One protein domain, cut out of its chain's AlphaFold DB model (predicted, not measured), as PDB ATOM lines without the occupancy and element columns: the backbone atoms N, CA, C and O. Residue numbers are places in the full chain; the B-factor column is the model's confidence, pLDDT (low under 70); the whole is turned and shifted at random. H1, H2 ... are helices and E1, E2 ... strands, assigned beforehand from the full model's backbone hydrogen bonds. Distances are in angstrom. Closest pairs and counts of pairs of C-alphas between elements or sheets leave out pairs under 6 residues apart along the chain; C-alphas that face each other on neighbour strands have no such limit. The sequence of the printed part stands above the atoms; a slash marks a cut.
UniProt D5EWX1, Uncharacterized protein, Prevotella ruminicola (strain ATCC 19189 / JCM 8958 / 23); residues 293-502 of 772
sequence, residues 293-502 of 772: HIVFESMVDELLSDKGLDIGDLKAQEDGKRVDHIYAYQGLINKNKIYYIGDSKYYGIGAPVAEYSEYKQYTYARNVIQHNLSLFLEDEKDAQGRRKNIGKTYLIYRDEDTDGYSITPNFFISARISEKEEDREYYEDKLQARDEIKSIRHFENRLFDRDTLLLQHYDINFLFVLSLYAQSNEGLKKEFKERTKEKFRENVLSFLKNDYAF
ATOM      1  N   HIS A 293     148.187 209.467 166.193       87.62
ATOM      2  CA  HIS A 293     149.615 209.794 166.193       87.62
ATOM      3  C   HIS A 293     150.513 208.569 166.354       87.62
ATOM      4  O   HIS A 293     151.481 208.460 165.613       87.62
ATOM      5  N   ILE A 294     150.133 207.600 167.191       88.19
ATOM      6  CA  ILE A 294     150.880 206.344 167.361       88.19
ATOM      7  C   ILE A 294     150.833 205.505 166.078       88.19
ATOM      8  O   ILE A 294     151.814 204.864 165.703       88.19
ATOM      9  N   VAL A 295     149.698 205.523 165.371       91.69
ATOM     10  CA  VAL A 295     149.569 204.847 164.074       91.69
ATOM     11  C   VAL A 295     150.498 205.493 163.051       91.69
ATOM     12  O   VAL A 295     151.225 204.785 162.363       91.69
ATOM     13  N   PHE A 296     150.507 206.824 162.965       92.38
ATOM     14  CA  PHE A 296     151.383 207.544 162.045       92.38
ATOM     15  C   PHE A 296     152.871 207.347 162.375       92.38
ATOM     16  O   PHE A 296     153.669 207.116 161.470       92.38
ATOM     17  N   GLU A 297     153.241 207.355 163.655       89.62
ATOM     18  CA  GLU A 297     154.590 207.000 164.105       89.62
ATOM     19  C   GLU A 297     154.941 205.572 163.663       89.62
ATOM     20  O   GLU A 297     155.978 205.360 163.045       89.62
ATOM     21  N   SER A 298     154.044 204.595 163.833       89.94
ATOM     22  CA  SER A 298     154.265 203.229 163.332       89.94
ATOM     23  C   SER A 298     154.377 203.152 161.804       89.94
ATOM     24  O   SER A 298     155.137 202.319 161.306       89.94
ATOM     25  N   MET A 299     153.659 203.999 161.058       92.00
ATOM     26  CA  MET A 299     153.778 204.080 159.597       92.00
ATOM     27  C   MET A 299     155.182 204.517 159.189       92.00
ATOM     28  O   MET A 299     155.820 203.859 158.371       92.00
ATOM     29  N   VAL A 300     155.679 205.610 159.769       91.81
ATOM     30  CA  VAL A 300     157.013 206.138 159.456       91.81
ATOM     31  C   VAL A 300     158.111 205.186 159.948       91.81
ATOM     32  O   VAL A 300     159.072 204.951 159.214       91.81
ATOM     33  N   ASP A 301     157.938 204.567 161.119       89.38
ATOM     34  CA  ASP A 301     158.897 203.616 161.696       89.38
ATOM     35  C   ASP A 301     159.065 202.385 160.797       89.38
ATOM     36  O   ASP A 301     160.183 201.977 160.491       89.38
ATOM     37  N   GLU A 302     157.964 201.838 160.276       89.06
ATOM     38  CA  GLU A 302     158.001 200.729 159.319       89.06
ATOM     39  C   GLU A 302     158.768 201.104 158.036       89.06
ATOM     40  O   GLU A 302     159.570 200.314 157.514       89.06
ATOM     41  N   LEU A 303     158.563 202.332 157.545       89.81
ATOM     42  CA  LEU A 303     159.167 202.830 156.309       89.81
ATOM     43  C   LEU A 303     160.638 203.234 156.454       89.81
ATOM     44  O   LEU A 303     161.357 203.191 155.458       89.81
ATOM     45  N   LEU A 304     161.117 203.584 157.652       87.06
ATOM     46  CA  LEU A 304     162.471 204.128 157.845       87.06
ATOM     47  C   LEU A 304     163.371 203.285 158.749       87.06
ATOM     48  O   LEU A 304     164.557 203.131 158.444       87.06
ATOM     49  N   SER A 305     162.835 202.718 159.826       83.19
ATOM     50  CA  SER A 305     163.640 202.048 160.845       83.19
ATOM     51  C   SER A 305     164.066 200.639 160.439       83.19
ATOM     52  O   SER A 305     163.432 199.967 159.618       83.19
ATOM     53  N   ASP A 306     165.168 200.174 161.021       73.19
ATOM     54  CA  ASP A 306     165.675 198.823 160.791       73.19
ATOM     55  C   ASP A 306     165.032 197.824 161.756       73.19
ATOM     56  O   ASP A 306     164.960 198.049 162.964       73.19
ATOM     57  N   LYS A 307     164.608 196.674 161.223       65.25
ATOM     58  CA  LYS A 307     164.174 195.525 162.022       65.25
ATOM     59  C   LYS A 307     165.417 194.679 162.325       65.25
ATOM     60  O   LYS A 307     165.934 194.040 161.413       65.25
ATOM     61  N   GLY A 308     165.918 194.676 163.565       50.12
ATOM     62  CA  GLY A 308     166.913 193.675 163.997       50.12
ATOM     63  C   GLY A 308     168.258 194.158 164.548       50.12
ATOM     64  O   GLY A 308     169.165 193.341 164.681       50.12
ATOM     65  N   LEU A 309     168.409 195.432 164.912       50.97
ATOM     66  CA  LEU A 309     169.344 195.775 165.992       50.97
ATOM     67  C   LEU A 309     168.584 195.654 167.318       50.97
ATOM     68  O   LEU A 309     167.365 195.840 167.319       50.97
ATOM     69  N   ASP A 310     169.283 195.383 168.424       51.38
ATOM     70  CA  ASP A 310     168.743 195.415 169.797       51.38
ATOM     71  C   ASP A 310     168.453 196.872 170.226       51.38
ATOM     72  O   ASP A 310     168.909 197.406 171.228       51.38
ATOM     73  N   ILE A 311     167.734 197.567 169.348       55.28
ATOM     74  CA  ILE A 311     167.229 198.925 169.449       55.28
ATOM     75  C   ILE A 311     166.107 198.976 170.489       55.28
ATOM     76  O   ILE A 311     165.718 200.071 170.865       55.28
ATOM     77  N   GLY A 312     165.576 197.838 170.955       54.06
ATOM     78  CA  GLY A 312     164.504 197.789 171.953       54.06
ATOM     79  C   GLY A 312     164.820 198.649 173.177       54.06
ATOM     80  O   GLY A 312     164.025 199.527 173.515       54.06
ATOM     81  N   ASP A 313     166.027 198.493 173.718       56.03
ATOM     82  CA  ASP A 313     166.511 199.245 174.884       56.03
ATOM     83  C   ASP A 313     166.889 200.698 174.540       56.03
ATOM     84  O   ASP A 313     166.782 201.593 175.367       56.03
ATOM     85  N   LEU A 314     167.273 200.985 173.289       62.94
ATOM     86  CA  LEU A 314     167.534 202.359 172.825       62.94
ATOM     87  C   LEU A 314     166.246 203.136 172.510       62.94
ATOM     88  O   LEU A 314     166.213 204.365 172.615       62.94
ATOM     89  N   LYS A 315     165.188 202.428 172.096       64.19
ATOM     90  CA  LYS A 315     163.855 202.979 171.858       64.19
ATOM     91  C   LYS A 315     163.149 203.221 173.176       64.19
ATOM     92  O   LYS A 315     162.503 204.251 173.268       64.19
ATOM     93  N   ALA A 316     163.249 202.326 174.158       62.91
ATOM     94  CA  ALA A 316     162.625 202.476 175.470       62.91
ATOM     95  C   ALA A 316     163.607 203.090 176.479       62.91
ATOM     96  O   ALA A 316     164.483 202.413 177.000       62.91
ATOM     97  N   GLN A 317     163.458 204.380 176.766       62.31
ATOM     98  CA  GLN A 317     164.340 205.089 177.692       62.31
ATOM     99  C   GLN A 317     163.942 204.824 179.154       62.31
ATOM    100  O   GLN A 317     162.768 204.611 179.459       62.31
ATOM    101  N   GLU A 318     164.910 204.889 180.076       57.31
ATOM    102  CA  GLU A 318     164.688 204.689 181.523       57.31
ATOM    103  C   GLU A 318     163.672 205.675 182.129       57.31
ATOM    104  O   GLU A 318     163.032 205.377 183.137       57.31
ATOM    105  N   ASP A 319     163.483 206.842 181.504       53.53
ATOM    106  CA  ASP A 319     162.490 207.846 181.903       53.53
ATOM    107  C   ASP A 319     161.068 207.551 181.378       53.53
ATOM    108  O   ASP A 319     160.157 208.369 181.543       53.53
ATOM    109  N   GLY A 320     160.867 206.390 180.746       55.72
ATOM    110  CA  GLY A 320     159.603 205.952 180.160       55.72
ATOM    111  C   GLY A 320     159.280 206.595 178.811       55.72
ATOM    112  O   GLY A 320     158.190 206.362 178.281       55.72
ATOM    113  N   LYS A 321     160.180 207.409 178.239       66.50
ATOM    114  CA  LYS A 321     159.992 207.974 176.898       66.50
ATOM    115  C   LYS A 321     160.438 207.004 175.817       66.50
ATOM    116  O   LYS A 321     161.313 206.164 176.025       66.50
ATOM    117  N   ARG A 322     159.838 207.152 174.636       70.00
ATOM    118  CA  ARG A 322     160.147 206.325 173.476       70.00
ATOM    119  C   ARG A 322     160.707 207.161 172.335       70.00
ATOM    120  O   ARG A 322     160.161 208.216 172.032       70.00
ATOM    121  N   VAL A 323     161.796 206.691 171.730       77.94
ATOM    122  CA  VAL A 323     162.299 207.228 170.458       77.94
ATOM    123  C   VAL A 323     161.445 206.661 169.330       77.94
ATOM    124  O   VAL A 323     161.314 205.439 169.221       77.94
ATOM    125  N   ASP A 324     160.891 207.536 168.494       81.19
ATOM    126  CA  ASP A 324     159.994 207.128 167.412       81.19
ATOM    127  C   ASP A 324     160.773 206.373 166.326       81.19
ATOM    128  O   ASP A 324     160.509 205.194 166.083       81.19
ATOM    129  N   HIS A 325     161.790 207.023 165.740       87.06
ATOM    130  CA  HIS A 325     162.551 206.495 164.603       87.06
ATOM    131  C   HIS A 325     164.030 206.404 164.921       87.06
ATOM    132  O   HIS A 325     164.660 207.383 165.324       87.06
ATOM    133  N   ILE A 326     164.607 205.233 164.686       87.44
ATOM    134  CA  ILE A 326     166.045 205.034 164.828       87.44
ATOM    135  C   ILE A 326     166.515 203.924 163.894       87.44
ATOM    136  O   ILE A 326     165.922 202.846 163.811       87.44
ATOM    137  N   TYR A 327     167.602 204.190 163.181       88.88
ATOM    138  CA  TYR A 327     168.242 203.217 162.302       88.88
ATOM    139  C   TYR A 327     169.752 203.427 162.263       88.88
ATOM    140  O   TYR A 327     170.246 204.511 162.573       88.88
ATOM    141  N   ALA A 328     170.492 202.389 161.876       88.00
ATOM    142  CA  ALA A 328     171.942 202.463 161.742       88.00
ATOM    143  C   ALA A 328     172.321 202.669 160.272       88.00
ATOM    144  O   ALA A 328     171.986 201.853 159.411       88.00
ATOM    145  N   TYR A 329     173.060 203.731 159.975       90.62
ATOM    146  CA  TYR A 329     173.511 204.037 158.615       90.62
ATOM    147  C   TYR A 329     174.929 204.600 158.622       90.62
ATOM    148  O   TYR A 329     175.492 204.867 159.682       90.62
ATOM    149  N   GLN A 330     175.542 204.718 157.445       89.19
ATOM    150  CA  GLN A 330     176.922 205.181 157.311       89.19
ATOM    151  C   GLN A 330     177.104 206.579 157.916       89.19
ATOM    152  O   GLN A 330     176.346 207.494 157.594       89.19
ATOM    153  N   GLY A 331     178.145 206.757 158.728       87.19
ATOM    154  CA  GLY A 331     178.506 208.040 159.318       87.19
ATOM    155  C   GLY A 331     178.857 209.132 158.304       87.19
ATOM    156  O   GLY A 331     179.011 208.913 157.094       87.19
ATOM    157  N   LEU A 332     178.969 210.358 158.817       87.88
ATOM    158  CA  LEU A 332     179.251 211.545 158.004       87.88
ATOM    159  C   LEU A 332     180.741 211.698 157.668       87.88
ATOM    160  O   LEU A 332     181.079 212.204 156.602       87.88
ATOM    161  N   ILE A 333     181.628 211.234 158.553       81.19
ATOM    162  CA  ILE A 333     183.090 211.328 158.380       81.19
ATOM    163  C   ILE A 333     183.731 209.951 158.209       81.19
ATOM    164  O   ILE A 333     184.722 209.812 157.498       81.19
ATOM    165  N   ASN A 334     183.151 208.917 158.817       75.25
ATOM    166  CA  ASN A 334     183.664 207.555 158.762       75.25
ATOM    167  C   ASN A 334     182.724 206.613 158.007       75.25
ATOM    168  O   ASN A 334     181.548 206.900 157.782       75.25
ATOM    169  N   LYS A 335     183.268 205.467 157.590       73.56
ATOM    170  CA  LYS A 335     182.487 204.376 156.992       73.56
ATOM    171  C   LYS A 335     181.746 203.545 158.044       73.56
ATOM    172  O   LYS A 335     180.899 202.732 157.679       73.56
ATOM    173  N   ASN A 336     182.048 203.751 159.328       78.62
ATOM    174  CA  ASN A 336     181.351 203.091 160.423       78.62
ATOM    175  C   ASN A 336     179.883 203.514 160.453       78.62
ATOM    176  O   ASN A 336     179.508 204.597 160.001       78.62
ATOM    177  N   LYS A 337     179.040 202.628 160.979       85.56
ATOM    178  CA  LYS A 337     177.632 202.946 161.174       85.56
ATOM    179  C   LYS A 337     177.461 203.779 162.439       85.56
ATOM    180  O   LYS A 337     178.074 203.475 163.459       85.56
ATOM    181  N   ILE A 338     176.578 204.762 162.366       86.56
ATOM    182  CA  ILE A 338     176.065 205.537 163.499       86.56
ATOM    183  C   ILE A 338     174.537 205.480 163.483       86.56
ATOM    184  O   ILE A 338     173.938 205.095 162.472       86.56
ATOM    185  N   TYR A 339     173.902 205.856 164.590       88.00
ATOM    186  CA  TYR A 339     172.449 205.980 164.616       88.00
ATOM    187  C   TYR A 339     172.021 207.301 163.994       88.00
ATOM    188  O   TYR A 339     172.616 208.352 164.216       88.00
ATOM    189  N   TYR A 340     170.956 207.210 163.217       91.25
ATOM    190  CA  TYR A 340     170.157 208.330 162.769       91.25
ATOM    191  C   TYR A 340     168.881 208.285 163.587       91.25
ATOM    192  O   TYR A 340     168.263 207.225 163.697       91.25
ATOM    193  N   ILE A 341     168.518 209.413 164.185       90.12
ATOM    194  CA  ILE A 341     167.452 209.477 165.183       90.12
ATOM    195  C   ILE A 341     166.421 210.483 164.702       90.12
ATOM    196  O   ILE A 341     166.772 211.596 164.304       90.12
ATOM    197  N   GLY A 342     165.148 210.122 164.767       89.44
ATOM    198  CA  GLY A 342     164.088 211.004 164.318       89.44
ATOM    199  C   GLY A 342     162.797 210.893 165.097       89.44
ATOM    200  O   GLY A 342     162.524 209.900 165.768       89.44
ATOM    201  N   ASP A 343     161.999 211.938 164.944       88.25
ATOM    202  CA  ASP A 343     160.616 212.039 165.398       88.25
ATOM    203  C   ASP A 343     159.742 212.350 164.175       88.25
ATOM    204  O   ASP A 343     160.189 212.942 163.181       88.25
ATOM    205  N   SER A 344     158.498 211.892 164.215       88.12
ATOM    206  CA  SER A 344     157.516 212.161 163.178       88.12
ATOM    207  C   SER A 344     156.240 212.708 163.775       88.12
ATOM    208  O   SER A 344     155.720 212.194 164.767       88.12
ATOM    209  N   LYS A 345     155.669 213.707 163.110       86.38
ATOM    210  CA  LYS A 345     154.349 214.233 163.440       86.38
ATOM    211  C   LYS A 345     153.565 214.507 162.163       86.38
ATOM    212  O   LYS A 345     154.118 214.808 161.107       86.38
ATOM    213  N   TYR A 346     152.249 214.416 162.274       83.12
ATOM    214  CA  TYR A 346     151.322 214.852 161.238       83.12
ATOM    215  C   TYR A 346     150.541 216.043 161.793       83.12
ATOM    216  O   TYR A 346     150.033 216.026 162.921       83.12
ATOM    217  N   TYR A 347     150.504 217.109 161.010       75.25
ATOM    218  CA  TYR A 347     149.887 218.371 161.387       75.25
ATOM    219  C   TYR A 347     148.727 218.669 160.446       75.25
ATOM    220  O   TYR A 347     148.682 218.130 159.344       75.25
ATOM    221  N   GLY A 348     147.810 219.544 160.864       68.44
ATOM    222  CA  GLY A 348     146.913 220.182 159.903       68.44
ATOM    223  C   GLY A 348     147.724 220.896 158.814       68.44
ATOM    224  O   GLY A 348     148.849 221.343 159.050       68.44
ATOM    225  N   ILE A 349     147.164 220.982 157.616       59.56
ATOM    226  CA  ILE A 349     147.659 221.773 156.494       59.56
ATOM    227  C   ILE A 349     147.976 223.197 156.987       59.56
ATOM    228  O   ILE A 349     147.153 223.843 157.622       59.56
ATOM    229  N   GLY A 350     149.198 223.674 156.757       53.69
ATOM    230  CA  GLY A 350     149.634 225.012 157.181       53.69
ATOM    231  C   GLY A 350     149.992 225.176 158.666       53.69
ATOM    232  O   GLY A 350     150.607 226.177 159.015       53.69
ATOM    233  N   ALA A 351     149.719 224.204 159.545       60.59
ATOM    234  CA  ALA A 351     150.056 224.354 160.960       60.59
ATOM    235  C   ALA A 351     151.589 224.383 161.195       60.59
ATOM    236  O   ALA A 351     152.336 223.601 160.578       60.59
ATOM    237  N   PRO A 352     152.076 225.266 162.092       57.34
ATOM    238  CA  PRO A 352     153.492 225.372 162.403       57.34
ATOM    239  C   PRO A 352     153.983 224.133 163.154       57.34
ATOM    240  O   PRO A 352     153.254 223.500 163.920       57.34
ATOM    241  N   VAL A 353     155.260 223.806 162.958       58.41
ATOM    242  CA  VAL A 353     155.929 222.804 163.791       58.41
ATOM    243  C   VAL A 353     156.174 223.447 165.150       58.41
ATOM    244  O   VAL A 353     156.839 224.474 165.231       58.41
ATOM    245  N   ALA A 354     155.593 222.886 166.210       57.97
ATOM    246  CA  ALA A 354     155.750 223.439 167.550       57.97
ATOM    247  C   ALA A 354     157.216 223.322 168.007       57.97
ATOM    248  O   ALA A 354     157.769 222.222 168.001       57.97
ATOM    249  N   GLU A 355     157.813 224.424 168.477       60.09
ATOM    250  CA  GLU A 355     159.188 224.482 169.025       60.09
ATOM    251  C   GLU A 355     159.446 223.412 170.104       60.09
ATOM    252  O   GLU A 355     160.549 222.888 170.249       60.09
ATOM    253  N   TYR A 356     158.398 223.026 170.837       66.25
ATOM    254  CA  TYR A 356     158.455 221.978 171.854       66.25
ATOM    255  C   TYR A 356     158.830 220.594 171.295       66.25
ATOM    256  O   TYR A 356     159.500 219.816 171.978       66.25
ATOM    257  N   SER A 357     158.426 220.275 170.062       69.19
ATOM    258  CA  SER A 357     158.769 219.006 169.404       69.19
ATOM    259  C   SER A 357     160.251 218.956 169.024       69.19
ATOM    260  O   SER A 357     160.892 217.921 169.171       69.19
ATOM    261  N   GLU A 358     160.828 220.092 168.629       73.31
ATOM    262  CA  GLU A 358     162.258 220.192 168.314       73.31
ATOM    263  C   GLU A 358     163.110 219.957 169.568       73.31
ATOM    264  O   GLU A 358     164.044 219.158 169.549       73.31
ATOM    265  N   TYR A 359     162.740 220.566 170.703       76.12
ATOM    266  CA  TYR A 359     163.452 220.375 171.973       76.12
ATOM    267  C   TYR A 359     163.439 218.915 172.460       76.12
ATOM    268  O   TYR A 359     164.443 218.400 172.967       76.12
ATOM    269  N   LYS A 360     162.309 218.220 172.275       80.19
ATOM    270  CA  LYS A 360     162.206 216.783 172.567       80.19
ATOM    271  C   LYS A 360     163.181 215.964 171.732       80.19
ATOM    272  O   LYS A 360     163.851 215.100 172.292       80.19
ATOM    273  N   GLN A 361     163.324 216.284 170.448       81.00
ATOM    274  CA  GLN A 361     164.229 215.561 169.560       81.00
ATOM    275  C   GLN A 361     165.687 215.636 170.025       81.00
ATOM    276  O   GLN A 361     166.388 214.624 170.036       81.00
ATOM    277  N   TYR A 362     166.139 216.800 170.498       82.81
ATOM    278  CA  TYR A 362     167.481 216.930 171.072       82.81
ATOM    279  C   TYR A 362     167.661 216.102 172.348       82.81
ATOM    280  O   TYR A 362     168.725 215.526 172.571       82.81
ATOM    281  N   THR A 363     166.618 215.999 173.175       82.81
ATOM    282  CA  THR A 363     166.639 215.154 174.381       82.81
ATOM    283  C   THR A 363     166.766 213.677 174.009       82.81
ATOM    284  O   THR A 363     167.596 212.969 174.579       82.81
ATOM    285  N   TYR A 364     166.010 213.218 173.009       81.38
ATOM    286  CA  TYR A 364     166.101 211.847 172.511       81.38
ATOM    287  C   TYR A 364     167.487 211.522 171.970       81.38
ATOM    288  O   TYR A 364     168.054 210.495 172.340       81.38
ATOM    289  N   ALA A 365     168.061 212.423 171.175       82.88
ATOM    290  CA  ALA A 365     169.406 212.262 170.641       82.88
ATOM    291  C   ALA A 365     170.455 212.104 171.751       82.88
ATOM    292  O   ALA A 365     171.249 211.164 171.724       82.88
ATOM    293  N   ARG A 366     170.416 212.971 172.776       84.94
ATOM    294  CA  ARG A 366     171.325 212.881 173.932       84.94
ATOM    295  C   ARG A 366     171.200 211.555 174.665       84.94
ATOM    296  O   ARG A 366     172.218 210.947 174.978       84.94
ATOM    297  N   ASN A 367     169.974 211.107 174.915       82.69
ATOM    298  CA  ASN A 367     169.715 209.871 175.647       82.69
ATOM    299  C   ASN A 367     170.221 208.642 174.875       82.69
ATOM    300  O   ASN A 367     170.868 207.783 175.466       82.69
ATOM    301  N   VAL A 368     170.015 208.590 173.555       79.81
ATOM    302  CA  VAL A 368     170.535 207.507 172.699       79.81
ATOM    303  C   VAL A 368     172.062 207.491 172.687       79.81
ATOM    304  O   VAL A 368     172.658 206.426 172.849       79.81
ATOM    305  N   ILE A 369     172.710 208.653 172.538       80.38
ATOM    306  CA  ILE A 369     174.178 208.746 172.581       80.38
ATOM    307  C   ILE A 369     174.687 208.299 173.957       80.38
ATOM    308  O   ILE A 369     175.607 207.491 174.034       80.38
ATOM    309  N   GLN A 370     174.071 208.771 175.044       80.50
ATOM    310  CA  GLN A 370     174.462 208.428 176.411       80.50
ATOM    311  C   GLN A 370     174.297 206.932 176.713       80.50
ATOM    312  O   GLN A 370     175.206 206.337 177.286       80.50
ATOM    313  N   HIS A 371     173.188 206.319 176.295       77.88
ATOM    314  CA  HIS A 371     172.967 204.881 176.447       77.88
ATOM    315  C   HIS A 371     173.956 204.069 175.603       77.88
ATOM    316  O   HIS A 371     174.538 203.093 176.059       77.88
ATOM    317  N   ASN A 372     174.239 204.490 174.368       76.19
ATOM    318  CA  ASN A 372     175.263 203.821 173.569       76.19
ATOM    319  C   ASN A 372     176.658 203.911 174.231       76.19
ATOM    320  O   ASN A 372     177.447 202.975 174.128       76.19
ATOM    321  N   LEU A 373     176.966 205.009 174.928       75.69
ATOM    322  CA  LEU A 373     178.206 205.146 175.700       75.69
ATOM    323  C   LEU A 373     178.218 204.280 176.967       75.69
ATOM    324  O   LEU A 373     179.277 203.761 177.308       75.69
ATOM    325  N   SER A 374     177.088 204.090 177.660       74.56
ATOM    326  CA  SER A 374     177.040 203.157 178.797       74.56
ATOM    327  C   SER A 374     177.263 201.719 178.337       74.56
ATOM    328  O   SER A 374     178.081 201.024 178.929       74.56
ATOM    329  N   LEU A 375     176.671 201.317 177.204       71.00
ATOM    330  CA  LEU A 375     176.915 200.004 176.590       71.00
ATOM    331  C   LEU A 375     178.390 199.764 176.239       71.00
ATOM    332  O   LEU A 375     178.832 198.617 176.244       71.00
ATOM    333  N   PHE A 376     179.132 200.824 175.913       66.00
ATOM    334  CA  PHE A 376     180.571 200.759 175.665       66.00
ATOM    335  C   PHE A 376     181.383 200.567 176.958       66.00
ATOM    336  O   PHE A 376     182.382 199.855 176.951       66.00
ATOM    337  N   LEU A 377     180.959 201.193 178.060       64.81
ATOM    338  CA  LEU A 377     181.640 201.126 179.360       64.81
ATOM    339  C   LEU A 377     181.289 199.865 180.167       64.81
ATOM    340  O   LEU A 377     182.020 199.499 181.088       64.81
ATOM    341  N   GLU A 378     180.173 199.214 179.853       62.75
ATOM    342  CA  GLU A 378     179.734 197.986 180.505       62.75
ATOM    343  C   GLU A 378     180.507 196.767 179.988       62.75
ATOM    344  O   GLU A 378     180.327 196.313 178.859       62.75
ATOM    345  N   ASP A 379     181.285 196.148 180.875       52.25
ATOM    346  CA  ASP A 379     181.909 194.829 180.670       52.25
ATOM    347  C   ASP A 379     180.882 193.671 180.804       52.25
ATOM    348  O   ASP A 379     181.225 192.487 180.925       52.25
ATOM    349  N   GLU A 380     179.586 194.011 180.837       54.06
ATOM    350  CA  GLU A 380     178.494 193.084 181.094       54.06
ATOM    351  C   GLU A 380     178.184 192.211 179.878       54.06
ATOM    352  O   GLU A 380     178.110 192.648 178.728       54.06
ATOM    353  N   LYS A 381     177.988 190.924 180.156       56.22
ATOM    354  CA  LYS A 381     177.561 189.936 179.169       56.22
ATOM    355  C   LYS A 381     176.070 190.119 178.877       56.22
ATOM    356  O   LYS A 381     175.314 190.477 179.773       56.22
ATOM    357  N   ASP A 382     175.644 189.839 177.648       59.06
ATOM    358  CA  ASP A 382     174.223 189.794 177.290       59.06
ATOM    359  C   ASP A 382     173.456 188.767 178.151       59.06
ATOM    360  O   ASP A 382     174.050 187.950 178.864       59.06
ATOM    361  N   ALA A 383     172.123 188.758 178.062       54.34
ATOM    362  CA  ALA A 383     171.272 187.811 178.792       54.34
ATOM    363  C   ALA A 383     171.596 186.321 178.507       54.34
ATOM    364  O   ALA A 383     171.109 185.434 179.207       54.34
ATOM    365  N   GLN A 384     172.424 186.029 177.494       53.84
ATOM    366  CA  GLN A 384     172.918 184.698 177.135       53.84
ATOM    367  C   GLN A 384     174.402 184.477 177.497       53.84
ATOM    368  O   GLN A 384     174.996 183.475 177.095       53.84
ATOM    369  N   GLY A 385     175.021 185.372 178.272       53.97
ATOM    370  CA  GLY A 385     176.396 185.235 178.748       53.97
ATOM    371  C   GLY A 385     177.482 185.547 177.706       53.97
ATOM    372  O   GLY A 385     178.655 185.239 177.947       53.97
ATOM    373  N   ARG A 386     177.142 186.150 176.561       55.41
ATOM    374  CA  ARG A 386     178.087 186.551 175.504       55.41
ATOM    375  C   ARG A 386     178.548 187.989 175.721       55.41
ATOM    376  O   ARG A 386     177.770 188.847 176.117       55.41
ATOM    377  N   ARG A 387     179.821 188.274 175.437       56.62
ATOM    378  CA  ARG A 387     180.329 189.657 175.443       56.62
ATOM    379  C   ARG A 387     179.608 190.486 174.376       56.62
ATOM    380  O   ARG A 387     179.409 189.995 173.260       56.62
ATOM    381  N   LYS A 388     179.241 191.726 174.714       59.59
ATOM    382  CA  LYS A 388     178.675 192.701 173.770       59.59
ATOM    383  C   LYS A 388     179.680 192.918 172.630       59.59
ATOM    384  O   LYS A 388     180.863 193.132 172.874       59.59
ATOM    385  N   ASN A 389     179.227 192.797 171.382       56.94
ATOM    386  CA  ASN A 389     180.099 192.859 170.206       56.94
ATOM    387  C   ASN A 389     179.953 194.211 169.499       56.94
ATOM    388  O   ASN A 389     178.844 194.597 169.125       56.94
ATOM    389  N   ILE A 390     181.070 194.892 169.241       59.19
ATOM    390  CA  ILE A 390     181.123 196.132 168.451       59.19
ATOM    391  C   ILE A 390     180.481 195.910 167.072       59.19
ATOM    392  O   ILE A 390     180.730 194.900 166.411       59.19
ATOM    393  N   GLY A 391     179.619 196.834 166.640       55.69
ATOM    394  CA  GLY A 391     178.934 196.775 165.342       55.69
ATOM    395  C   GLY A 391     177.764 195.785 165.269       55.69
ATOM    396  O   GLY A 391     177.051 195.775 164.266       55.69
ATOM    397  N   LYS A 392     177.539 194.980 166.320       57.62
ATOM    398  CA  LYS A 392     176.347 194.128 166.490       57.62
ATOM    399  C   LYS A 392     175.481 194.555 167.679       57.62
ATOM    400  O   LYS A 392     174.265 194.538 167.554       57.62
ATOM    401  N   THR A 393     176.101 194.929 168.798       57.09
ATOM    402  CA  THR A 393     175.428 195.301 170.055       57.09
ATOM    403  C   THR A 393     175.424 196.813 170.294       57.09
ATOM    404  O   THR A 393     174.422 197.346 170.745       57.09
ATOM    405  N   TYR A 394     176.509 197.517 169.961       63.84
ATOM    406  CA  TYR A 394     176.597 198.980 170.051       63.84
ATOM    407  C   TYR A 394     177.465 199.545 168.916       63.84
ATOM    408  O   TYR A 394     178.248 198.814 168.292       63.84
ATOM    409  N   LEU A 395     177.311 200.839 168.625       74.25
ATOM    410  CA  LEU A 395     178.069 201.560 167.597       74.25
ATOM    411  C   LEU A 395     179.164 202.420 168.246       74.25
ATOM    412  O   LEU A 395     179.020 202.861 169.383       74.25
ATOM    413  N   ILE A 396     180.273 202.669 167.549       71.25
ATOM    414  CA  ILE A 396     181.366 203.486 168.102       71.25
ATOM    415  C   ILE A 396     181.036 204.963 167.885       71.25
ATOM    416  O   ILE A 396     181.047 205.443 166.752       71.25
ATOM    417  N   TYR A 397     180.740 205.668 168.978       76.81
ATOM    418  CA  TYR A 397     180.424 207.099 168.960       76.81
ATOM    419  C   TYR A 397     181.579 207.982 169.400       76.81
ATOM    420  O   TYR A 397     181.734 209.062 168.839       76.81
ATOM    421  N   ARG A 398     182.354 207.548 170.395       82.88
ATOM    422  CA  ARG A 398     183.451 208.317 170.983       82.88
ATOM    423  C   ARG A 398     184.781 207.762 170.504       82.88
ATOM    424  O   ARG A 398     184.971 206.549 170.490       82.88
ATOM    425  N   ASP A 399     185.671 208.668 170.151       82.06
ATOM    426  CA  ASP A 399     187.082 208.388 169.960       82.06
ATOM    427  C   ASP A 399     187.829 208.497 171.299       82.06
ATOM    428  O   ASP A 399     187.664 209.477 172.029       82.06
ATOM    429  N   GLU A 400     188.632 207.484 171.623       77.56
ATOM    430  CA  GLU A 400     189.377 207.397 172.887       77.56
ATOM    431  C   GLU A 400     190.545 208.388 172.955       77.56
ATOM    432  O   GLU A 400     190.899 208.838 174.042       77.56
ATOM    433  N   ASP A 401     191.127 208.756 171.808       78.94
ATOM    434  CA  ASP A 401     192.311 209.619 171.761       78.94
ATOM    435  C   ASP A 401     191.975 211.107 171.902       78.94
ATOM    436  O   ASP A 401     192.739 211.877 172.486       78.94
ATOM    437  N   THR A 402     190.855 211.540 171.320       84.75
ATOM    438  CA  THR A 402     190.527 212.969 171.184       84.75
ATOM    439  C   THR A 402     189.364 213.425 172.061       84.75
ATOM    440  O   THR A 402     189.087 214.624 172.113       84.75
ATOM    441  N   ASP A 403     188.657 212.493 172.712       84.44
ATOM    442  CA  ASP A 403     187.327 212.716 173.294       84.44
ATOM    443  C   ASP A 403     186.306 213.292 172.295       84.44
ATOM    444  O   ASP A 403     185.290 213.877 172.682       84.44
ATOM    445  N   GLY A 404     186.564 213.119 170.997       87.88
ATOM    446  CA  GLY A 404     185.680 213.525 169.918       87.88
ATOM    447  C   GLY A 404     184.530 212.542 169.728       87.88
ATOM    448  O   GLY A 404     184.696 211.325 169.829       87.88
ATOM    449  N   TYR A 405     183.355 213.070 169.405       89.06
ATOM    450  CA  TYR A 405     182.147 212.300 169.137       89.06
ATOM    451  C   TYR A 405     181.779 212.349 167.655       89.06
ATOM    452  O   TYR A 405     181.901 213.378 166.987       89.06
ATOM    453  N   SER A 406     181.272 211.228 167.144       88.75
ATOM    454  CA  SER A 406     180.675 211.161 165.815       88.75
ATOM    455  C   SER A 406     179.439 212.055 165.738       88.75
ATOM    456  O   SER A 406     178.578 212.041 166.619       88.75
ATOM    457  N   ILE A 407     179.330 212.804 164.644       89.38
ATOM    458  CA  ILE A 407     178.203 213.705 164.403       89.38
ATOM    459  C   ILE A 407     176.950 212.864 164.156       89.38
ATOM    460  O   ILE A 407     176.916 212.095 163.197       89.38
ATOM    461  N   THR A 408     175.931 213.039 164.997       88.50
ATOM    462  CA  THR A 408     174.671 212.281 164.939       88.50
ATOM    463  C   THR A 408     173.625 213.050 164.137       88.50
ATOM    464  O   THR A 408     173.198 214.120 164.581       88.50
ATOM    465  N   PRO A 409     173.188 212.544 162.971       91.12
ATOM    466  CA  PRO A 409     172.131 213.177 162.198       91.12
ATOM    467  C   PRO A 409     170.788 212.976 162.895       91.12
ATOM    468  O   PRO A 409     170.329 211.843 163.058       91.12
ATOM    469  N   ASN A 410     170.148 214.082 163.271       92.00
ATOM    470  CA  ASN A 410     168.778 214.061 163.758       92.00
ATOM    471  C   ASN A 410     167.851 214.617 162.689       92.00
ATOM    472  O   ASN A 410     168.190 215.574 161.986       92.00
ATOM    473  N   PHE A 411     166.667 214.032 162.577       91.06
ATOM    474  CA  PHE A 411     165.687 214.458 161.594       91.06
ATOM    475  C   PHE A 411     164.290 214.559 162.196       91.06
ATOM    476  O   PHE A 411     163.942 213.861 163.144       91.06
ATOM    477  N   PHE A 412     163.480 215.439 161.629       90.00
ATOM    478  CA  PHE A 412     162.082 215.582 162.001       90.00
ATOM    479  C   PHE A 412     161.212 215.500 160.755       90.00
ATOM    480  O   PHE A 412     161.427 216.264 159.815       90.00
ATOM    481  N   ILE A 413     160.234 214.595 160.737       90.12
ATOM    482  CA  ILE A 413     159.344 214.399 159.586       90.12
ATOM    483  C   ILE A 413     157.966 214.966 159.895       90.12
ATOM    484  O   ILE A 413     157.301 214.569 160.851       90.12
ATOM    485  N   SER A 414     157.525 215.884 159.043       88.94
ATOM    486  CA  SER A 414     156.195 216.480 159.068       88.94
ATOM    487  C   SER A 414     155.395 216.010 157.861       88.94
ATOM    488  O   SER A 414     155.706 216.367 156.727       88.94
ATOM    489  N   ALA A 415     154.345 215.224 158.089       89.56
ATOM    490  CA  ALA A 415     153.442 214.843 157.006       89.56
ATOM    491  C   ALA A 415     152.337 215.881 156.789       89.56
ATOM    492  O   ALA A 415     151.752 216.392 157.751       89.56
ATOM    493  N   ARG A 416     152.050 216.173 155.515       87.81
ATOM    494  CA  ARG A 416     151.054 217.159 155.066       87.81
ATOM    495  C   ARG A 416     150.269 216.641 153.855       87.81
ATOM    496  O   ARG A 416     150.751 215.777 153.124       87.81
ATOM    497  N   ILE A 417     149.072 217.184 153.641       88.06
ATOM    498  CA  ILE A 417     148.287 217.024 152.405       88.06
ATOM    499  C   ILE A 417     148.233 218.388 151.710       88.06
ATOM    500  O   ILE A 417     148.072 219.407 152.378       88.06
ATOM    501  N   SER A 418     148.384 218.419 150.384       84.38
ATOM    502  CA  SER A 418     148.298 219.672 149.623       84.38
ATOM    503  C   SER A 418     146.862 220.202 149.544       84.38
ATOM    504  O   SER A 418     145.911 219.442 149.342       84.38
ATOM    505  N   GLU A 419     146.699 221.524 149.638       80.44
ATOM    506  CA  GLU A 419     145.417 222.196 149.371       80.44
ATOM    507  C   GLU A 419     145.041 222.135 147.887       80.44
ATOM    508  O   GLU A 419     143.857 222.072 147.529       80.44
ATOM    509  N   LYS A 420     146.057 222.120 147.015       82.62
ATOM    510  CA  LYS A 420     145.890 222.031 145.567       82.62
ATOM    511  C   LYS A 420     145.521 220.608 145.188       82.62
ATOM    512  O   LYS A 420     146.221 219.668 145.545       82.62
ATOM    513  N   GLU A 421     144.417 220.470 144.469       79.69
ATOM    514  CA  GLU A 421     143.873 219.179 144.044       79.69
ATOM    515  C   GLU A 421     144.867 218.388 143.188       79.69
ATOM    516  O   GLU A 421     145.124 217.224 143.478       79.69
ATOM    517  N   GLU A 422     145.499 219.061 142.223       80.38
ATOM    518  CA  GLU A 422     146.530 218.514 141.326       80.38
ATOM    519  C   GLU A 422     147.712 217.890 142.084       80.38
ATOM    520  O   GLU A 422     148.394 217.013 141.576       80.38
ATOM    521  N   ASP A 423     147.945 218.311 143.330       82.62
ATOM    522  CA  ASP A 423     149.064 217.851 144.141       82.62
ATOM    523  C   ASP A 423     148.715 216.691 145.092       82.62
ATOM    524  O   ASP A 423     149.616 216.208 145.791       82.62
ATOM    525  N   ARG A 424     147.446 216.250 145.165       85.25
ATOM    526  CA  ARG A 424     146.960 215.203 146.093       85.25
ATOM    527  C   ARG A 424     147.139 213.790 145.540       85.25
ATOM    528  O   ARG A 424     146.207 212.989 145.455       85.25
ATOM    529  N   GLU A 425     148.372 213.472 145.193       84.44
ATOM    530  CA  GLU A 425     148.739 212.197 144.588       84.44
ATOM    531  C   GLU A 425     149.220 211.185 145.638       84.44
ATOM    532  O   GLU A 425     149.685 211.552 146.715       84.44
ATOM    533  N   TYR A 426     149.114 209.889 145.331       84.56
ATOM    534  CA  TYR A 426     149.477 208.797 146.253       84.56
ATOM    535  C   TYR A 426     150.807 208.113 145.907       84.56
ATOM    536  O   TYR A 426     151.225 207.224 146.647       84.56
ATOM    537  N   TYR A 427     151.428 208.462 144.778       82.19
ATOM    538  CA  TYR A 427     152.639 207.810 144.263       82.19
ATOM    539  C   TYR A 427     153.898 208.681 144.370       82.19
ATOM    540  O   TYR A 427     154.998 208.141 144.291       82.19
ATOM    541  N   GLU A 428     153.762 209.988 144.616       87.31
ATOM    542  CA  GLU A 428     154.895 210.884 144.869       87.31
ATOM    543  C   GLU A 428     155.055 211.191 146.359       87.31
ATOM    544  O   GLU A 428     154.124 211.669 147.014       87.31
ATOM    545  N   ASP A 429     156.259 210.988 146.894       91.56
ATOM    546  CA  ASP A 429     156.570 211.276 148.297       91.56
ATOM    547  C   ASP A 429     156.663 212.773 148.610       91.56
ATOM    548  O   ASP A 429     156.386 213.171 149.742       91.56
ATOM    549  N   LYS A 430     157.051 213.601 147.630       91.25
ATOM    550  CA  LYS A 430     157.334 215.040 147.797       91.25
ATOM    551  C   LYS A 430     158.208 215.334 149.030       91.25
ATOM    552  O   LYS A 430     158.050 216.367 149.674       91.25
ATOM    553  N   LEU A 431     159.133 214.429 149.361       92.12
ATOM    554  CA  LEU A 431     160.024 214.545 150.506       92.12
ATOM    555  C   LEU A 431     161.003 215.692 150.266       92.12
ATOM    556  O   LEU A 431     161.867 215.599 149.390       92.12
ATOM    557  N   GLN A 432     160.916 216.752 151.057       91.00
ATOM    558  CA  GLN A 432     161.762 217.937 150.908       91.00
ATOM    559  C   GLN A 432     162.363 218.347 152.246       91.00
ATOM    560  O   GLN A 432     161.675 218.363 153.263       91.00
ATOM    561  N   ALA A 433     163.660 218.657 152.237       89.38
ATOM    562  CA  ALA A 433     164.322 219.289 153.369       89.38
ATOM    563  C   ALA A 433     163.905 220.762 153.423       89.38
ATOM    564  O   ALA A 433     163.834 221.415 152.384       89.38
ATOM    565  N   ARG A 434     163.651 221.287 154.621       87.25
ATOM    566  CA  ARG A 434     163.558 222.738 154.821       87.25
ATOM    567  C   ARG A 434     164.953 223.361 154.761       87.25
ATOM    568  O   ARG A 434     165.924 222.696 155.117       87.25
ATOM    569  N   ASP A 435     165.022 224.625 154.353       73.38
ATOM    570  CA  ASP A 435     166.280 225.303 154.004       73.38
ATOM    571  C   ASP A 435     167.316 225.352 155.140       73.38
ATOM    572  O   ASP A 435     168.515 225.393 154.880       73.38
ATOM    573  N   GLU A 436     166.878 225.317 156.402       79.69
ATOM    574  CA  GLU A 436     167.759 225.473 157.561       79.69
ATOM    575  C   GLU A 436     167.901 224.178 158.375       79.69
ATOM    576  O   GLU A 436     166.913 223.608 158.854       79.69
ATOM    577  N   ILE A 437     169.151 223.760 158.611       84.12
ATOM    578  CA  ILE A 437     169.486 222.822 159.689       84.12
ATOM    579  C   ILE A 437     169.602 223.607 160.986       84.12
ATOM    580  O   ILE A 437     170.443 224.495 161.135       84.12
ATOM    581  N   LYS A 438     168.788 223.224 161.967       85.56
ATOM    582  CA  LYS A 438     168.874 223.771 163.317       85.56
ATOM    583  C   LYS A 438     169.959 223.039 164.089       85.56
ATOM    584  O   LYS A 438     169.986 221.808 164.122       85.56
ATOM    585  N   SER A 439     170.827 223.787 164.757       84.44
ATOM    586  CA  SER A 439     171.840 223.220 165.646       84.44
ATOM    587  C   SER A 439     171.604 223.659 167.087       84.44
ATOM    588  O   SER A 439     171.370 224.836 167.362       84.44
ATOM    589  N   ILE A 440     171.679 222.707 168.015       85.44
ATOM    590  CA  ILE A 440     171.841 222.994 169.441       85.44
ATOM    591  C   ILE A 440     173.245 222.568 169.830       85.44
ATOM    592  O   ILE A 440     173.684 221.469 169.500       85.44
ATOM    593  N   ARG A 441     173.942 223.460 170.530       87.50
ATOM    594  CA  ARG A 441     175.308 223.255 170.999       87.50
ATOM    595  C   ARG A 441     175.500 223.908 172.355       87.50
ATOM    596  O   ARG A 441     174.970 224.991 172.603       87.50
ATOM    597  N   HIS A 442     176.251 223.247 173.231       86.00
ATOM    598  CA  HIS A 442     176.656 223.841 174.505       86.00
ATOM    599  C   HIS A 442     177.889 224.739 174.340       86.00
ATOM    600  O   HIS A 442     177.969 225.808 174.944       86.00
ATOM    601  N   PHE A 443     178.813 224.334 173.467       89.19
ATOM    602  CA  PHE A 443     180.014 225.083 173.130       89.19
ATOM    603  C   PHE A 443     180.023 225.412 171.639       89.19
ATOM    604  O   PHE A 443     179.766 224.555 170.797       89.19
ATOM    605  N   GLU A 444     180.319 226.664 171.309       90.62
ATOM    606  CA  GLU A 444     180.498 227.067 169.918       90.62
ATOM    607  C   GLU A 444     181.811 226.522 169.345       90.62
ATOM    608  O   GLU A 444     182.786 226.323 170.075       90.62
ATOM    609  N   ASN A 445     181.853 226.342 168.025       91.62
ATOM    610  CA  ASN A 445     183.023 225.898 167.279       91.62
ATOM    611  C   ASN A 445     183.579 224.559 167.787       91.62
ATOM    612  O   ASN A 445     184.788 224.387 167.912       91.62
ATOM    613  N   ARG A 446     182.689 223.618 168.125       93.12
ATOM    614  CA  ARG A 446     183.035 222.246 168.518       93.12
ATOM    615  C   ARG A 446     182.118 221.243 167.826       93.12
ATOM    616  O   ARG A 446     181.098 220.832 168.374       93.12
ATOM    617  N   LEU A 447     182.458 220.885 166.593       93.19
ATOM    618  CA  LEU A 447     181.639 219.984 165.782       93.19
ATOM    619  C   LEU A 447     181.559 218.558 166.355       93.19
ATOM    620  O   LEU A 447     180.511 217.928 166.278       93.19
ATOM    621  N   PHE A 448     182.655 218.065 166.932       93.00
ATOM    622  CA  PHE A 448     182.787 216.717 167.494       93.00
ATOM    623  C   PHE A 448     182.518 216.679 168.996       93.00
ATOM    624  O   PHE A 448     183.062 215.845 169.713       93.00
ATOM    625  N   ASP A 449     181.715 217.610 169.497       90.94
ATOM    626  CA  ASP A 449     181.245 217.582 170.875       90.94
ATOM    627  C   ASP A 449     179.966 216.743 170.959       90.94
ATOM    628  O   ASP A 449     179.096 216.831 170.090       90.94
ATOM    629  N   ARG A 450     179.822 215.953 172.025       85.25
ATOM    630  CA  ARG A 450     178.609 215.165 172.294       85.25
ATOM    631  C   ARG A 450     177.355 216.040 172.320       85.25
ATOM    632  O   ARG A 450     176.272 215.583 171.966       85.25
ATOM    633  N   ASP A 451     177.495 217.285 172.774       86.50
ATOM    634  CA  ASP A 451     176.391 218.227 172.914       86.50
ATOM    635  C   ASP A 451     176.124 219.063 171.653       86.50
ATOM    636  O   ASP A 451     175.238 219.920 171.694       86.50
ATOM    637  N   THR A 452     176.832 218.804 170.546       90.31
ATOM    638  CA  THR A 452     176.572 219.402 169.230       90.31
ATOM    639  C   THR A 452     175.633 218.509 168.424       90.31
ATOM    640  O   THR A 452     176.022 217.486 167.863       90.31
ATOM    641  N   LEU A 453     174.365 218.912 168.356       90.62
ATOM    642  CA  LEU A 453     173.294 218.149 167.722       90.62
ATOM    643  C   LEU A 453     172.715 218.912 166.536       90.62
ATOM    644  O   LEU A 453     172.277 220.057 166.670       90.62
ATOM    645  N   LEU A 454     172.680 218.246 165.382       91.50
ATOM    646  CA  LEU A 454     172.129 218.773 164.135       91.50
ATOM    647  C   LEU A 454     170.736 218.194 163.908       91.50
ATOM    648  O   LEU A 454     170.572 216.977 163.999       91.50
ATOM    649  N   LEU A 455     169.761 219.049 163.602       91.69
ATOM    650  CA  LEU A 455     168.377 218.677 163.330       91.69
ATOM    651  C   LEU A 455     167.934 219.221 161.968       91.69
ATOM    652  O   LEU A 455     167.824 220.432 161.780       91.69
ATOM    653  N   GLN A 456     167.638 218.317 161.036       91.44
ATOM    654  CA  GLN A 456     167.073 218.649 159.728       91.44
ATOM    655  C   GLN A 456     165.571 218.357 159.702       91.44
ATOM    656  O   GLN A 456     165.129 217.252 160.018       91.44
ATOM    657  N   HIS A 457     164.774 219.339 159.287       90.56
ATOM    658  CA  HIS A 457     163.336 219.151 159.099       90.56
ATOM    659  C   HIS A 457     163.018 218.722 157.674       90.56
ATOM    660  O   HIS A 457     163.562 219.282 156.719       90.56
ATOM    661  N   TYR A 458     162.092 217.775 157.561       91.38
ATOM    662  CA  TYR A 458     161.569 217.246 156.315       91.38
ATOM    663  C   TYR A 458     160.050 217.363 156.275       91.38
ATOM    664  O   TYR A 458     159.367 216.986 157.228       91.38
ATOM    665  N   ASP A 459     159.524 217.841 155.155       90.75
ATOM    666  CA  ASP A 459     158.107 217.736 154.824       90.75
ATOM    667  C   ASP A 459     157.903 216.553 153.866       90.75
ATOM    668  O   ASP A 459     158.715 216.337 152.965       90.75
ATOM    669  N   ILE A 460     156.847 215.765 154.080       92.38
ATOM    670  CA  ILE A 460     156.496 214.602 153.251       92.38
ATOM    671  C   ILE A 460     154.993 214.575 152.952       92.38
ATOM    672  O   ILE A 460     154.164 215.003 153.761       92.38
ATOM    673  N   ASN A 461     154.624 214.034 151.795       92.12
ATOM    674  CA  ASN A 461     153.239 213.783 151.427       92.12
ATOM    675  C   ASN A 461     152.636 212.653 152.281       92.12
ATOM    676  O   ASN A 461     153.031 211.489 152.182       92.12
ATOM    677  N   PHE A 462     151.626 212.986 153.085       93.94
ATOM    678  CA  PHE A 462     150.915 212.023 153.928       93.94
ATOM    679  C   PHE A 462     150.258 210.898 153.114       93.94
ATOM    680  O   PHE A 462     150.257 209.745 153.544       93.94
ATOM    681  N   LEU A 463     149.707 211.219 151.938       92.62
ATOM    682  CA  LEU A 463     148.981 210.261 151.099       92.62
ATOM    683  C   LEU A 463     149.899 209.152 150.591       92.62
ATOM    684  O   LEU A 463     149.509 207.986 150.592       92.62
ATOM    685  N   PHE A 464     151.125 209.516 150.217       92.50
ATOM    686  CA  PHE A 464     152.163 208.575 149.817       92.50
ATOM    687  C   PHE A 464     152.598 207.667 150.972       92.50
ATOM    688  O   PHE A 464     152.672 206.452 150.809       92.50
ATOM    689  N   VAL A 465     152.847 208.233 152.160       94.19
ATOM    690  CA  VAL A 465     153.211 207.444 153.351       94.19
ATOM    691  C   VAL A 465     152.118 206.424 153.670       94.19
ATOM    692  O   VAL A 465     152.407 205.247 153.883       94.19
ATOM    693  N   LEU A 466     150.857 206.863 153.644       93.69
ATOM    694  CA  LEU A 466     149.701 206.014 153.906       93.69
ATOM    695  C   LEU A 466     149.559 204.892 152.867       93.69
ATOM    696  O   LEU A 466     149.369 203.736 153.247       93.69
ATOM    697  N   SER A 467     149.649 205.209 151.570       89.69
ATOM    698  CA  SER A 467     149.505 204.211 150.503       89.69
ATOM    699  C   SER A 467     150.636 203.190 150.520       89.69
ATOM    700  O   SER A 467     150.365 201.995 150.406       89.69
ATOM    701  N   LEU A 468     151.883 203.634 150.691       90.69
ATOM    702  CA  LEU A 468     153.052 202.763 150.716       90.69
ATOM    703  C   LEU A 468     153.037 201.849 151.942       90.69
ATOM    704  O   LEU A 468     153.336 200.662 151.828       90.69
ATOM    705  N   TYR A 469     152.646 202.375 153.106       91.12
ATOM    706  CA  TYR A 469     152.502 201.579 154.322       91.12
ATOM    707  C   TYR A 469     151.424 200.500 154.172       91.12
ATOM    708  O   TYR A 469     151.687 199.330 154.450       91.12
ATOM    709  N   ALA A 470     150.243 200.890 153.681       85.50
ATOM    710  CA  ALA A 470     149.090 200.009 153.509       85.50
ATOM    711  C   ALA A 470     149.294 198.926 152.435       85.50
ATOM    712  O   ALA A 470     148.550 197.946 152.396       85.50
ATOM    713  N   GLN A 471     150.265 199.093 151.537       78.69
ATOM    714  CA  GLN A 471     150.634 198.070 150.567       78.69
ATOM    715  C   GLN A 471     151.515 196.999 151.215       78.69
ATOM    716  O   GLN A 471     152.530 197.289 151.842       78.69
ATOM    717  N   SER A 472     151.206 195.729 150.966       67.00
ATOM    718  CA  SER A 472     152.051 194.594 151.369       67.00
ATOM    719  C   SER A 472     153.232 194.371 150.404       67.00
ATOM    720  O   SER A 472     153.570 193.233 150.087       67.00
ATOM    721  N   ASN A 473     153.834 195.448 149.882       77.19
ATOM    722  CA  ASN A 473     154.975 195.386 148.967       77.19
ATOM    723  C   ASN A 473     156.272 195.775 149.690       77.19
ATOM    724  O   ASN A 473     156.668 196.940 149.724       77.19
ATOM    725  N   GLU A 474     156.953 194.770 150.238       83.81
ATOM    726  CA  GLU A 474     158.235 194.936 150.937       83.81
ATOM    727  C   GLU A 474     159.345 195.508 150.040       83.81
ATOM    728  O   GLU A 474     160.231 196.212 150.522       83.81
ATOM    729  N   GLY A 475     159.294 195.247 148.728       85.31
ATOM    730  CA  GLY A 475     160.275 195.757 147.768       85.31
ATOM    731  C   GLY A 475     160.241 197.281 147.666       85.31
ATOM    732  O   GLY A 475     161.269 197.927 147.856       85.31
ATOM    733  N   LEU A 476     159.049 197.852 147.457       84.88
ATOM    734  CA  LEU A 476     158.860 199.307 147.379       84.88
ATOM    735  C   LEU A 476     159.184 200.002 148.706       84.88
ATOM    736  O   LEU A 476     159.825 201.052 148.715       84.88
ATOM    737  N   LYS A 477     158.793 199.400 149.840       89.56
ATOM    738  CA  LYS A 477     159.140 199.915 151.175       89.56
ATOM    739  C   LYS A 477     160.655 199.975 151.366       89.56
ATOM    740  O   LYS A 477     161.174 200.977 151.854       89.56
ATOM    741  N   LYS A 478     161.374 198.927 150.953       90.81
ATOM    742  CA  LYS A 478     162.838 198.865 151.042       90.81
ATOM    743  C   LYS A 478     163.518 199.883 150.129       90.81
ATOM    744  O   LYS A 478     164.459 200.539 150.564       90.81
ATOM    745  N   GLU A 479     163.049 200.033 148.895       91.81
ATOM    746  CA  GLU A 479     163.580 201.028 147.958       91.81
ATOM    747  C   GLU A 479     163.415 202.453 148.504       91.81
ATOM    748  O   GLU A 479     164.381 203.215 148.569       91.81
ATOM    749  N   PHE A 480     162.213 202.786 148.988       93.38
ATOM    750  CA  PHE A 480     161.940 204.074 149.621       93.38
ATOM    751  C   PHE A 480     162.839 204.319 150.839       93.38
ATOM    752  O   PHE A 480     163.377 205.420 150.996       93.38
ATOM    753  N   LYS A 481     163.029 203.293 151.677       93.38
ATOM    754  CA  LYS A 481     163.882 203.336 152.867       93.38
ATOM    755  C   LYS A 481     165.320 203.705 152.517       93.38
ATOM    756  O   LYS A 481     165.825 204.693 153.041       93.38
ATOM    757  N   GLU A 482     165.964 202.964 151.616       93.56
ATOM    758  CA  GLU A 482     167.371 203.205 151.255       93.56
ATOM    759  C   GLU A 482     167.570 204.586 150.622       93.56
ATOM    760  O   GLU A 482     168.422 205.355 151.070       93.56
ATOM    761  N   ARG A 483     166.704 204.964 149.672       95.12
ATOM    762  CA  ARG A 483     166.735 206.290 149.037       95.12
ATOM    763  C   ARG A 483     166.581 207.424 150.055       95.12
ATOM    764  O   ARG A 483     167.237 208.459 149.947       95.12
ATOM    765  N   THR A 484     165.716 207.247 151.054       94.69
ATOM    766  CA  THR A 484     165.495 208.256 152.101       94.69
ATOM    767  C   THR A 484     166.702 208.376 153.029       94.69
ATOM    768  O   THR A 484     167.126 209.492 153.331       94.69
ATOM    769  N   LYS A 485     167.311 207.252 153.433       94.25
ATOM    770  CA  LYS A 485     168.524 207.242 154.266       94.25
ATOM    771  C   LYS A 485     169.699 207.937 153.575       94.25
ATOM    772  O   LYS A 485     170.391 208.740 154.206       94.25
ATOM    773  N   GLU A 486     169.896 207.669 152.285       94.38
ATOM    774  CA  GLU A 486     170.903 208.339 151.459       94.38
ATOM    775  C   GLU A 486     170.655 209.849 151.399       94.38
ATOM    776  O   GLU A 486     171.520 210.630 151.799       94.38
ATOM    777  N   LYS A 487     169.430 210.263 151.049       94.56
ATOM    778  CA  LYS A 487     169.039 211.678 151.003       94.56
ATOM    779  C   LYS A 487     169.251 212.391 152.340       94.56
ATOM    780  O   LYS A 487     169.699 213.537 152.371       94.56
ATOM    781  N   PHE A 488     168.934 211.750 153.465       94.25
ATOM    782  CA  PHE A 488     169.140 212.345 154.789       94.25
ATOM    783  C   PHE A 488     170.621 212.581 155.076       94.25
ATOM    784  O   PHE A 488     171.006 213.660 155.525       94.25
ATOM    785  N   ARG A 489     171.473 211.608 154.746       93.25
ATOM    786  CA  ARG A 489     172.925 211.738 154.874       93.25
ATOM    787  C   ARG A 489     173.481 212.864 153.997       93.25
ATOM    788  O   ARG A 489     174.275 213.668 154.480       93.25
ATOM    789  N   GLU A 490     173.070 212.938 152.736       93.19
ATOM    790  CA  GLU A 490     173.559 213.939 151.782       93.19
ATOM    791  C   GLU A 490     173.213 215.376 152.178       93.19
ATOM    792  O   GLU A 490     174.059 216.264 152.059       93.19
ATOM    793  N   ASN A 491     172.007 215.609 152.700       93.62
ATOM    794  CA  ASN A 491     171.602 216.937 153.164       93.62
ATOM    795  C   ASN A 491     172.488 217.425 154.316       93.62
ATOM    796  O   ASN A 491     173.007 218.539 154.269       93.62
ATOM    797  N   VAL A 492     172.747 216.568 155.310       92.94
ATOM    798  CA  VAL A 492     173.617 216.935 156.438       92.94
ATOM    799  C   VAL A 492     175.068 217.117 155.986       92.94
ATOM    800  O   VAL A 492     175.733 218.051 156.426       92.94
ATOM    801  N   LEU A 493     175.566 216.292 155.058       93.06
ATOM    802  CA  LEU A 493     176.889 216.503 154.457       93.06
ATOM    803  C   LEU A 493     176.990 217.842 153.720       93.06
ATOM    804  O   LEU A 493     178.035 218.487 153.776       93.06
ATOM    805  N   SER A 494     175.931 218.248 153.024       92.31
ATOM    806  CA  SER A 494     175.896 219.509 152.280       92.31
ATOM    807  C   SER A 494     175.928 220.708 153.226       92.31
ATOM    808  O   SER A 494     176.711 221.628 153.007       92.31
ATOM    809  N   PHE A 495     175.174 220.649 154.325       91.62
ATOM    810  CA  PHE A 495     175.263 221.624 155.415       91.62
ATOM    811  C   PHE A 495     176.684 221.716 155.986       91.62
ATOM    812  O   PHE A 495     177.270 222.795 156.020       91.62
ATOM    813  N   LEU A 496     177.292 220.580 156.350       92.44
ATOM    814  CA  LEU A 496     178.641 220.580 156.922       92.44
ATOM    815  C   LEU A 496     179.687 221.174 155.971       92.44
ATOM    816  O   LEU A 496     180.564 221.896 156.426       92.44
ATOM    817  N   LYS A 497     179.589 220.910 154.665       91.19
ATOM    818  CA  LYS A 497     180.493 221.493 153.657       91.19
ATOM    819  C   LYS A 497     180.367 223.014 153.537       91.19
ATOM    820  O   LYS A 497     181.335 223.655 153.140       91.19
ATOM    821  N   ASN A 498     179.196 223.576 153.833       89.38
ATOM    822  CA  ASN A 498     178.942 225.011 153.710       89.38
ATOM    823  C   ASN A 498     179.357 225.789 154.969       89.38
ATOM    824  O   ASN A 498     179.863 226.908 154.851       89.38
ATOM    825  N   ASP A 499     179.161 225.192 156.150       89.69
ATOM    826  CA  ASP A 499     179.339 225.868 157.442       89.69
ATOM    827  C   ASP A 499     180.637 225.511 158.178       89.69
ATOM    828  O   ASP A 499     181.022 226.210 159.119       89.69
ATOM    829  N   TYR A 500     181.338 224.451 157.764       92.12
ATOM    830  CA  TYR A 500     182.570 223.995 158.406       92.12
ATOM    831  C   TYR A 500     183.702 223.793 157.399       92.12
ATOM    832  O   TYR A 500     183.509 223.286 156.294       92.12
ATOM    833  N   ALA A 501     184.918 224.128 157.829       92.44
ATOM    834  CA  ALA A 501     186.149 223.780 157.140       92.44
ATOM    835  C   ALA A 501     186.777 222.547 157.800       92.44
ATOM    836  O   ALA A 501     186.886 222.469 159.029       92.44
ATOM    837  N   PHE A 502     187.209 221.594 156.972       93.50
ATOM    838  CA  PHE A 502     187.794 220.344 157.435       93.50
ATOM    839  C   PHE A 502     189.251 220.213 157.015       93.50
ATOM    840  O   PHE A 502     189.630 220.516 155.882       93.50
TER     841      PHE A 502
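What this domain is: This is residues 293 to 502 of the 772 residues of an uncharacterized protein of Prevotella ruminicola (strain ATCC 19189 / JCM 8958 / 23) (UniProt D5EWX1). A strongly twisted sheet of five strands curls round the long helix H5, which crosses one face, while H3 covers the opposite face. H1 and H4 pack at the sheet on the side of H5, making three layers, and the long links at residues 378 to 408 and 417 to 431 reach far from the core. The printed part has 210 residues, in the order H1 H2 E1 E2 H3 E3 E4 E5 H4 H5 E6; the mixed sheet runs E1 E2 E3 E5 E4. The class is mixed, helices and strands; the whole is compact, with a radius of gyration of the C-alphas of 17.7 A and spans of 57 by 43 by 31 A.

Where its parts are: The sheet holds E1, residues 325 to 330; E2, 337 to 346, 28.9 A long; E3, 409 to 416; E5, 453 to 461, 26.2 A; and E4, 432 to 440, which bends by 70 degrees at residue 435. H5, residues 474 to 499, is 38.0 A long, and H3, 355 to 377, is 34.0 A. H1, residues 293 to 304, begins at C-alpha 293 (149.615, 209.794, 166.193). H2 is residues 312 to 315 and H4 462 to 470. E6, residues 500 to 502, ends at C-alpha 502 (187.794, 220.344, 157.435).

How they stand to each other: E1 and E2 form an antiparallel hairpin, with N 342 and O 325 2.8 A apart. E2 and E3 are parallel, with N 345 and O 413 at 2.9 A, and E2, H3, E3 make a strand-helix-strand unit, two parallel neighbour strands with a helix between, its crossover right-handed. E3 and E5 are parallel, with N 414 and O 458 at 2.8 A. E4 and E5 form a hairpin, with N 455 and O 438 at 2.8 A. H5 and H3 are on opposite faces of the sheet; the closest C-alphas of H3 and E2 are those of Ala 365 and Ile 341, 6.4 A apart, and of H5 and E3 those of Val 492 and Pro 409, 7.0 A. H1 is on the sheet at a height over the sheet of 7.5 A. H1 touches H5 with residues 303 to 304 alone, about perpendicular at 86 degrees, closest at the C-alphas of Leu 304 and Lys 481, 5.2 A. H4 is on the sheet and touches H5 only at the corner, only just, with 3 pairs of C-alphas within 8 A. H2 and H3 only just touch, also with 3 pairs. E6 pairs with no named strand. In H1, H3, H4 and H5 every O i to N i+4 pair is within hydrogen-bond range; H2 is too short for one.

The domain as a whole: The C-alphas of Gly 385 and Glu 421, the two farthest apart, are 58.4 A apart. The printed part has no cut. The links H3 to E3, E3 to E4 and E4 to E5 are long. Confidence is under 70 at residues 307 to 321, 348 to 357, 376 to 394 and 472; the mean pLDDT of the printed part is 80.8.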